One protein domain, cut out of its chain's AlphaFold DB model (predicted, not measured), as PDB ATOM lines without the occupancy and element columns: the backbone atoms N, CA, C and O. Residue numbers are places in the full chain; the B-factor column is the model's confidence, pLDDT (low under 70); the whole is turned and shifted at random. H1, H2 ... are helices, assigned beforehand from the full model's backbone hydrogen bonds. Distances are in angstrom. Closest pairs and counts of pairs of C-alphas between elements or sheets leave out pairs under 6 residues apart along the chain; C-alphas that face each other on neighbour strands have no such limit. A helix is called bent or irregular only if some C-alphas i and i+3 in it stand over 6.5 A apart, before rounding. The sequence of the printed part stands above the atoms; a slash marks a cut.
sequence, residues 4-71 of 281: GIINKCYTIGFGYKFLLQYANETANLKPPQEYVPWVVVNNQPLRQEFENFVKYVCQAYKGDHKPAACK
ATOM      1  N   GLY A   4     -36.981  17.210  18.082       71.44
ATOM      2  CA  GLY A   4     -35.787  17.080  18.918       71.44
ATOM      3  C   GLY A   4     -34.564  17.852  18.413       71.44
ATOM      4  O   GLY A   4     -33.775  18.311  19.232       71.44
ATOM      5  N   ILE A   5     -34.408  18.046  17.098       72.38
ATOM      6  CA  ILE A   5     -33.285  18.816  16.531       72.38
ATOM      7  C   ILE A   5     -33.499  20.315  16.759       72.38
ATOM      8  O   ILE A   5     -32.573  21.013  17.167       72.38
ATOM      9  N   ILE A   6     -34.731  20.796  16.560       67.06
ATOM     10  CA  ILE A   6     -35.096  22.203  16.781       67.06
ATOM     11  C   ILE A   6     -34.972  22.551  18.269       67.06
ATOM     12  O   ILE A   6     -34.348  23.552  18.615       67.06
ATOM     13  N   ASN A   7     -35.485  21.689  19.155       70.00
ATOM     14  CA  ASN A   7     -35.396  21.920  20.595       70.00
ATOM     15  C   ASN A   7     -33.951  21.834  21.107       70.00
ATOM     16  O   ASN A   7     -33.544  22.645  21.940       70.00
ATOM     17  N   LYS A   8     -33.142  20.903  20.572       68.06
ATOM     18  CA  LYS A   8     -31.701  20.889  20.847       68.06
ATOM     19  C   LYS A   8     -31.078  22.212  20.432       68.06
ATOM     20  O   LYS A   8     -30.531  22.840  21.313       68.06
ATOM     21  N   CYS A   9     -31.240  22.667  19.183       62.75
ATOM     22  CA  CYS A   9     -30.708  23.943  18.671       62.75
ATOM     23  C   CYS A   9     -31.056  25.162  19.550       62.75
ATOM     24  O   CYS A   9     -30.196  26.010  19.800       62.75
ATOM     25  N   TYR A  10     -32.292  25.218  20.054       65.25
ATOM     26  CA  TYR A  10     -32.760  26.274  20.954       65.25
ATOM     27  C   TYR A  10     -32.086  26.213  22.336       65.25
ATOM     28  O   TYR A  10     -31.556  27.212  22.817       65.25
ATOM     29  N   THR A  11     -32.057  25.033  22.964       71.81
ATOM     30  CA  THR A  11     -31.583  24.857  24.353       71.81
ATOM     31  C   THR A  11     -30.066  24.919  24.514       71.81
ATOM     32  O   THR A  11     -29.578  25.328  25.561       71.81
ATOM     33  N   ILE A  12     -29.308  24.560  23.478       74.88
ATOM     34  CA  ILE A  12     -27.836  24.566  23.499       74.88
ATOM     35  C   ILE A  12     -27.214  25.949  23.243       74.88
ATOM     36  O   ILE A  12     -25.994  26.062  23.169       74.88
ATOM     37  N   GLY A  13     -28.022  26.997  23.047       66.88
ATOM     38  CA  GLY A  13     -27.531  28.369  22.862       66.88
ATOM     39  C   GLY A  13     -26.820  28.635  21.526       66.88
ATOM     40  O   GLY A  13     -26.324  29.738  21.301       66.88
ATOM     41  N   PHE A  14     -26.800  27.671  20.600       75.12
ATOM     42  CA  PHE A  14     -26.217  27.869  19.270       75.12
ATOM     43  C   PHE A  14     -26.956  28.961  18.487       75.12
ATOM     44  O   PHE A  14     -26.310  29.727  17.781       75.12
ATOM     45  N   GLY A  15     -28.275  29.103  18.670       69.44
ATOM     46  CA  GLY A  15     -29.037  30.216  18.093       69.44
ATOM     47  C   GLY A  15     -28.516  31.590  18.532       69.44
ATOM     48  O   GLY A  15     -28.354  32.474  17.698       69.44
ATOM     49  N   TYR A  16     -28.163  31.748  19.813       73.19
ATOM     50  CA  TYR A  16     -27.563  32.983  20.330       73.19
ATOM     51  C   TYR A  16     -26.161  33.217  19.756       73.19
ATOM     52  O   TYR A  16     -25.832  34.331  19.353       73.19
ATOM     53  N   LYS A  17     -25.355  32.156  19.627       78.25
ATOM     54  CA  LYS A  17     -24.033  32.229  18.992       78.25
ATOM     55  C   LYS A  17     -24.121  32.670  17.525       78.25
ATOM     56  O   LYS A  17     -23.358  33.540  17.116       78.25
ATOM     57  N   PHE A  18     -25.066  32.120  16.761       76.25
ATOM     58  CA  PHE A  18     -25.327  32.554  15.387       76.25
ATOM     59  C   PHE A  18     -25.830  33.995  15.335       76.25
ATOM     60  O   PHE A  18     -25.367  34.758  14.498       76.25
ATOM     61  N   LEU A  19     -26.723  34.397  16.241       75.38
ATOM     62  CA  LEU A  19     -27.220  35.772  16.304       75.38
ATOM     63  C   LEU A  19     -26.089  36.778  16.561       75.38
ATOM     64  O   LEU A  19     -26.011  37.783  15.865       75.38
ATOM     65  N   LEU A  20     -25.187  36.490  17.504       76.56
ATOM     66  CA  LEU A  20     -24.006  37.320  17.759       76.56
ATOM     67  C   LEU A  20     -23.057  37.357  16.560       76.56
ATOM     68  O   LEU A  20     -22.517  38.413  16.240       76.56
ATOM     69  N   GLN A  21     -22.868  36.218  15.892       78.88
ATOM     70  CA  GLN A  21     -22.056  36.148  14.683       78.88
ATOM     71  C   GLN A  21     -22.654  37.021  13.572       78.88
ATOM     72  O   GLN A  21     -21.955  37.880  13.045       78.88
ATOM     73  N   TYR A  22     -23.947  36.872  13.274       79.38
ATOM     74  CA  TYR A  22     -24.626  37.683  12.266       79.38
ATOM     75  C   TYR A  22     -24.668  39.164  12.642       79.38
ATOM     76  O   TYR A  22     -24.485  39.999  11.767       79.38
ATOM     77  N   ALA A  23     -24.848  39.502  13.923       73.31
ATOM     78  CA  ALA A  23     -24.782  40.883  14.402       73.31
ATOM     79  C   ALA A  23     -23.388  41.499  14.200       73.31
ATOM     80  O   ALA A  23     -23.272  42.665  13.832       73.31
ATOM     81  N   ASN A  24     -22.324  40.718  14.407       82.75
ATOM     82  CA  ASN A  24     -20.961  41.162  14.125       82.75
ATOM     83  C   ASN A  24     -20.715  41.299  12.613       82.75
ATOM     84  O   ASN A  24     -20.098  42.264  12.171       82.75
ATOM     85  N   GLU A  25     -21.212  40.367  11.800       83.69
ATOM     86  CA  GLU A  25     -21.119  40.448  10.337       83.69
ATOM     87  C   GLU A  25     -21.851  41.689   9.796       83.69
ATOM     88  O   GLU A  25     -21.281  42.426   8.990       83.69
ATOM     89  N   THR A  26     -23.061  41.988  10.286       78.25
ATOM     90  CA  THR A  26     -23.835  43.168   9.862       78.25
ATOM     91  C   THR A  26     -23.247  44.484  10.366       78.25
ATOM     92  O   THR A  26     -23.233  45.464   9.619       78.25
ATOM     93  N   ALA A  27     -22.686  44.519  11.580       77.62
ATOM     94  CA  ALA A  27     -21.991  45.695  12.114       77.62
ATOM     95  C   ALA A  27     -20.742  46.081  11.297       77.62
ATOM     96  O   ALA A  27     -20.354  47.248  11.276       77.62
ATOM     97  N   ASN A  28     -20.132  45.116  10.601       84.25
ATOM     98  CA  ASN A  28     -18.948  45.323   9.766       84.25
ATOM     99  C   ASN A  28     -19.267  45.609   8.285       84.25
ATOM    100  O   ASN A  28     -18.342  45.734   7.474       84.25
ATOM    101  N   LEU A  29     -20.547  45.729   7.909       80.50
ATOM    102  CA  LEU A  29     -20.937  46.129   6.556       80.50
ATOM    103  C   LEU A  29     -20.424  47.538   6.228       80.50
ATOM    104  O   LEU A  29     -20.286  48.402   7.093       80.50
ATOM    105  N   LYS A  30     -20.130  47.772   4.944       77.44
ATOM    106  CA  LYS A  30     -19.698  49.076   4.429       77.44
ATOM    107  C   LYS A  30     -20.645  49.539   3.312       77.44
ATOM    108  O   LYS A  30     -20.638  48.918   2.249       77.44
ATOM    109  N   PRO A  31     -21.422  50.624   3.508       81.12
ATOM    110  CA  PRO A  31     -21.561  51.381   4.757       81.12
ATOM    111  C   PRO A  31     -22.206  50.549   5.887       81.12
ATOM    112  O   PRO A  31     -22.841  49.533   5.583       81.12
ATOM    113  N   PRO A  32     -22.041  50.954   7.166       75.88
ATOM    114  CA  PRO A  32     -22.715  50.313   8.292       75.88
ATOM    115  C   PRO A  32     -24.226  50.287   8.078       75.88
ATOM    116  O   PRO A  32     -24.800  51.267   7.607       75.88
ATOM    117  N   GLN A  33     -24.860  49.166   8.408       73.88
ATOM    118  CA  GLN A  33     -26.295  49.000   8.225       73.88
ATOM    119  C   GLN A  33     -27.088  49.890   9.191       73.88
ATOM    120  O   GLN A  33     -26.944  49.775  10.404       73.88
ATOM    121  N   GLU A  34     -27.971  50.729   8.646       70.00
ATOM    122  CA  GLU A  34     -28.831  51.626   9.436       70.00
ATOM    123  C   GLU A  34     -30.308  51.188   9.470       70.00
ATOM    124  O   GLU A  34     -31.028  51.549  10.393       70.00
ATOM    125  N   TYR A  35     -30.784  50.430   8.473       72.00
ATOM    126  CA  TYR A  35     -32.195  50.024   8.334       72.00
ATOM    127  C   TYR A  35     -32.336  48.770   7.448       72.00
ATOM    128  O   TYR A  35     -31.362  48.299   6.855       72.00
ATOM    129  N   VAL A  36     -33.551  48.218   7.340       67.81
ATOM    130  CA  VAL A  36     -33.893  47.099   6.440       67.81
ATOM    131  C   VAL A  36     -35.058  47.475   5.503       67.81
ATOM    132  O   VAL A  36     -35.989  48.128   5.960       67.81
ATOM    133  N   PRO A  37     -35.052  47.066   4.216       71.12
ATOM    134  CA  PRO A  37     -33.998  46.306   3.543       71.12
ATOM    135  C   PRO A  37     -32.734  47.154   3.300       71.12
ATOM    136  O   PRO A  37     -32.801  48.280   2.809       71.12
ATOM    137  N   TRP A  38     -31.561  46.601   3.629       80.62
ATOM    138  CA  TRP A  38     -30.268  47.270   3.446       80.62
ATOM    139  C   TRP A  38     -29.732  47.035   2.031       80.62
ATOM    140  O   TRP A  38     -28.944  46.122   1.788       80.62
ATOM    141  N   VAL A  39     -30.205  47.836   1.074       83.88
ATOM    142  CA  VAL A  39     -29.774  47.760  -0.330       83.88
ATOM    143  C   VAL A  39     -28.765  48.865  -0.626       83.88
ATOM    144  O   VAL A  39     -29.036  50.046  -0.398       83.88
ATOM    145  N   VAL A  40     -27.607  48.479  -1.158       83.19
ATOM    146  CA  VAL A  40     -26.487  49.377  -1.451       83.19
ATOM    147  C   VAL A  40     -26.045  49.179  -2.901       83.19
ATOM    148  O   VAL A  40     -25.882  48.048  -3.354       83.19
ATOM    149  N   VAL A  41     -25.817  50.276  -3.625       85.88
ATOM    150  CA  VAL A  41     -25.232  50.275  -4.976       85.88
ATOM    151  C   VAL A  41     -23.954  51.111  -4.935       85.88
ATOM    152  O   VAL A  41     -24.009  52.288  -4.597       85.88
ATOM    153  N   ASN A  42     -22.792  50.522  -5.246       85.19
ATOM    154  CA  ASN A  42     -21.477  51.189  -5.167       85.19
ATOM    155  C   ASN A  42     -21.246  51.950  -3.844       85.19
ATOM    156  O   ASN A  42     -20.883  53.125  -3.843       85.19
ATOM    157  N   ASN A  43     -21.480  51.285  -2.712       81.31
ATOM    158  CA  ASN A  43     -21.350  51.843  -1.359       81.31
ATOM    159  C   ASN A  43     -22.302  53.015  -1.048       81.31
ATOM    160  O   ASN A  43     -22.144  53.662  -0.016       81.31
ATOM    161  N   GLN A  44     -23.299  53.276  -1.899       81.19
ATOM    162  CA  GLN A  44     -24.358  54.250  -1.646       81.19
ATOM    163  C   GLN A  44     -25.641  53.520  -1.223       81.19
ATOM    164  O   GLN A  44     -26.181  52.731  -2.008       81.19
ATOM    165  N   PRO A  45     -26.121  53.726   0.014       80.12
ATOM    166  CA  PRO A  45     -27.345  53.101   0.493       80.12
ATOM    167  C   PRO A  45     -28.565  53.726  -0.200       80.12
ATOM    168  O   PRO A  45     -28.709  54.946  -0.229       80.12
ATOM    169  N   LEU A  46     -29.458  52.896  -0.752       78.00
ATOM    170  CA  LEU A  46     -30.614  53.370  -1.535       78.00
ATOM    171  C   LEU A  46     -31.758  53.936  -0.686       78.00
ATOM    172  O   LEU A  46     -32.632  54.627  -1.207       78.00
ATOM    173  N   ARG A  47     -31.755  53.665   0.620       77.56
ATOM    174  CA  ARG A  47     -32.777  54.097   1.581       77.56
ATOM    175  C   ARG A  47     -34.185  53.838   1.051       77.56
ATOM    176  O   ARG A  47     -34.530  52.711   0.705       77.56
ATOM    177  N   GLN A  48     -34.976  54.896   0.982       65.75
ATOM    178  CA  GLN A  48     -36.376  54.894   0.585       65.75
ATOM    179  C   GLN A  48     -36.567  54.633  -0.917       65.75
ATOM    180  O   GLN A  48     -37.683  54.362  -1.341       65.75
ATOM    181  N   GLU A  49     -35.500  54.667  -1.724       70.81
ATOM    182  CA  GLU A  49     -35.554  54.382  -3.160       70.81
ATOM    183  C   GLU A  49     -35.131  52.943  -3.514       70.81
ATOM    184  O   GLU A  49     -34.807  52.656  -4.667       70.81
ATOM    185  N   PHE A  50     -35.145  52.004  -2.556       76.94
ATOM    186  CA  PHE A  50     -34.799  50.602  -2.837       76.94
ATOM    187  C   PHE A  50     -35.729  49.956  -3.883       76.94
ATOM    188  O   PHE A  50     -35.281  49.105  -4.647       76.94
ATOM    189  N   GLU A  51     -36.992  50.385  -3.977       75.12
ATOM    190  CA  GLU A  51     -37.928  49.930  -5.021       75.12
ATOM    191  C   GLU A  51     -37.516  50.415  -6.422       75.12
ATOM    192  O   GLU A  51     -37.759  49.740  -7.422       75.12
ATOM    193  N   ASN A  52     -36.778  51.529  -6.501       76.81
ATOM    194  CA  ASN A  52     -36.185  52.054  -7.730       76.81
ATOM    195  C   ASN A  52     -34.783  51.471  -7.996       76.81
ATOM    196  O   ASN A  52     -34.006  52.073  -8.736       76.81
ATOM    197  N   PHE A  53     -34.429  50.311  -7.431       81.62
ATOM    198  CA  PHE A  53     -33.094  49.700  -7.542       81.62
ATOM    199  C   PHE A  53     -32.520  49.712  -8.970       81.62
ATOM    200  O   PHE A  53     -31.359  50.072  -9.166       81.62
ATOM    201  N   VAL A  54     -33.345  49.405  -9.979       83.50
ATOM    202  CA  VAL A  54     -32.936  49.394 -11.396       83.50
ATOM    203  C   VAL A  54     -32.378  50.752 -11.841       83.50
ATOM    204  O   VAL A  54     -31.320  50.792 -12.466       83.50
ATOM    205  N   LYS A  55     -33.010  51.868 -11.454       82.62
ATOM    206  CA  LYS A  55     -32.554  53.238 -11.765       82.62
ATOM    207  C   LYS A  55     -31.136  53.468 -11.252       82.62
ATOM    208  O   LYS A  55     -30.273  53.926 -12.000       82.62
ATOM    209  N   TYR A  56     -30.881  53.111  -9.996       83.75
ATOM    210  CA  TYR A  56     -29.588  53.340  -9.352       83.75
ATOM    211  C   TYR A  56     -28.493  52.427  -9.891       83.75
ATOM    212  O   TYR A  56     -27.378  52.892 -10.118       83.75
ATOM    213  N   VAL A  57     -28.811  51.164 -10.188       87.00
ATOM    214  CA  VAL A  57     -27.889  50.260 -10.895       87.00
ATOM    215  C   VAL A  57     -27.515  50.835 -12.262       87.00
ATOM    216  O   VAL A  57     -26.342  50.863 -12.628       87.00
ATOM    217  N   CYS A  58     -28.493  51.365 -12.996       86.88
ATOM    218  CA  CYS A  58     -28.284  51.957 -14.314       86.88
ATOM    219  C   CYS A  58     -27.510  53.283 -14.296       86.88
ATOM    220  O   CYS A  58     -26.823  53.601 -15.270       86.88
ATOM    221  N   GLN A  59     -27.599  54.054 -13.208       83.12
ATOM    222  CA  GLN A  59     -26.774  55.245 -12.973       83.12
ATOM    223  C   GLN A  59     -25.344  54.884 -12.554       83.12
ATOM    224  O   GLN A  59     -24.395  55.545 -12.965       83.12
ATOM    225  N   ALA A  60     -25.186  53.822 -11.765       87.19
ATOM    226  CA  ALA A  60     -23.898  53.334 -11.281       87.19
ATOM    227  C   ALA A  60     -23.072  52.594 -12.349       87.19
ATOM    228  O   ALA A  60     -21.863  52.415 -12.177       87.19
ATOM    229  N   TYR A  61     -23.708  52.157 -13.440       87.25
ATOM    230  CA  TYR A  61     -23.071  51.430 -14.533       87.25
ATOM    231  C   TYR A  61     -22.141  52.334 -15.358       87.25
ATOM    232  O   TYR A  61     -22.590  53.292 -15.987       87.25
ATOM    233  N   LYS A  62     -20.845  51.998 -15.385       85.12
ATOM    234  CA  LYS A  62     -19.791  52.752 -16.095       85.12
ATOM    235  C   LYS A  62     -19.385  52.159 -17.451       85.12
ATOM    236  O   LYS A  62     -18.477  52.688 -18.075       85.12
ATOM    237  N   GLY A  63     -19.989  51.048 -17.877       84.31
ATOM    238  CA  GLY A  63     -19.657  50.419 -19.157       84.31
ATOM    239  C   GLY A  63     -20.253  51.170 -20.349       84.31
ATOM    240  O   GLY A  63     -21.333  51.754 -20.241       84.31
ATOM    241  N   ASP A  64     -19.582  51.096 -21.498       79.81
ATOM    242  CA  ASP A  64     -19.959  51.834 -22.715       79.81
ATOM    243  C   ASP A  64     -21.326  51.410 -23.286       79.81
ATOM    244  O   ASP A  64     -22.037  52.202 -23.902       79.81
ATOM    245  N   HIS A  65     -21.739  50.164 -23.032       84.69
ATOM    246  CA  HIS A  65     -22.997  49.600 -23.518       84.69
ATOM    247  C   HIS A  65     -23.976  49.377 -22.363       84.69
ATOM    248  O   HIS A  65     -23.985  48.322 -21.731       84.69
ATOM    249  N   LYS A  66     -24.836  50.366 -22.085       80.69
ATOM    250  CA  LYS A  66     -25.854  50.232 -21.030       80.69
ATOM    251  C   LYS A  66     -26.800  49.045 -21.304       80.69
ATOM    252  O   LYS A  66     -27.316  48.946 -22.426       80.69
ATOM    253  N   PRO A  67     -27.086  48.190 -20.296       85.25
ATOM    254  CA  PRO A  67     -28.046  47.093 -20.416       85.25
ATOM    255  C   PRO A  67     -29.415  47.560 -20.922       85.25
ATOM    256  O   PRO A  67     -29.835  48.681 -20.636       85.25
ATOM    257  N   ALA A  68     -30.148  46.694 -21.627       82.69
ATOM    258  CA  ALA A  68     -31.473  47.024 -22.167       82.69
ATOM    259  C   ALA A  68     -32.456  47.519 -21.085       82.69
ATOM    260  O   ALA A  68     -33.189  48.476 -21.319       82.69
ATOM    261  N   ALA A  69     -32.386  46.954 -19.873       78.38
ATOM    262  CA  ALA A  69     -33.168  47.392 -18.714       78.38
ATOM    263  C   ALA A  69     -32.953  48.877 -18.352       78.38
ATOM    264  O   ALA A  69     -33.869  49.535 -17.870       78.38
ATOM    265  N   CYS A  70     -31.773  49.432 -18.645       81.69
ATOM    266  CA  CYS A  70     -31.436  50.834 -18.394       81.69
ATOM    267  C   CYS A  70     -31.930  51.797 -19.476       81.69
ATOM    268  O   CYS A  70     -31.928  53.008 -19.264       81.69
ATOM    269  N   LYS A  71     -32.335  51.281 -20.642       74.69
ATOM    270  CA  LYS A  71     -32.817  52.092 -21.770       74.69
ATOM    271  C   LYS A  71     -34.304  52.444 -21.645       74.69
ATOM    272  O   LYS A  71     -34.753  53.377 -22.292       74.69
TER     273      LYS A  71
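This is residues 4 to 71 of the 281 residues of an uncharacterized protein of Gossypium tomentosum (UniProt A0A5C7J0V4). A free arm of two helices, H1 and then H2 after a sharp turn, sticks out with residues 4 to 25 from a small body of loops and helix. In that body a long loop, residues 28 to 46, leads to the irregular helix H3, and the short H4 packs on the later part of H3. The printed part has 68 residues with four named helices, in the order H1, H2, H3, H4, and no named strand; its class is all helix. The whole is extended, with a radius of gyration of the C-alphas of 18.4 A and spans of 55 by 24 by 22 A, the arm making much of the length.

H1, residues 4 to 11, and H2, residues 14 to 27, are close but not clearly touching; their closest C-alphas, of Cys 9 and Gly 15, are 6.5 A apart. Their lines stand at a steep tilt of 61 degrees, the same way. H2 is apart from H3, residues 47 to 60. Between them residues 40 to 41 pair with residues 44 to 45, antiparallel. H3, with residues 54 to 58 alone, touches H4, residues 68 to 71; the closest C-alphas, of Cys 58 and Cys 70, are 5.3 A apart. Every O i to N i+4 pair is within hydrogen-bond range in H1 and H2, against 4 of 10 in H3, where 9 of 11 O i to N i+3 pairs are; H4 is too short for an O i to N i+4 pair.

H1 begins at C-alpha 4 (-35.787, 17.080, 18.918) and is 10.4 A long from first to last C-alpha. H2 measures 19.7 A and ends at C-alpha 27 (-21.991, 45.695, 12.114). H3 measures 15.6 A and is irregular: C-alphas 51 and 54 are 8.1 A apart. H4, 5.3 A long, ends at C-alpha 71 (-32.817, 52.092, -21.770).

The two C-alphas farthest apart, of Gly 4 and Asp 64, are 56.5 A apart. The printed part has no cut. The link from H2 to H3 is long, with 19 residues. Mean pLDDT of the printed part is 77.7; residues 6, 8 to 10, 13, 15, 36 and 48 are under 70.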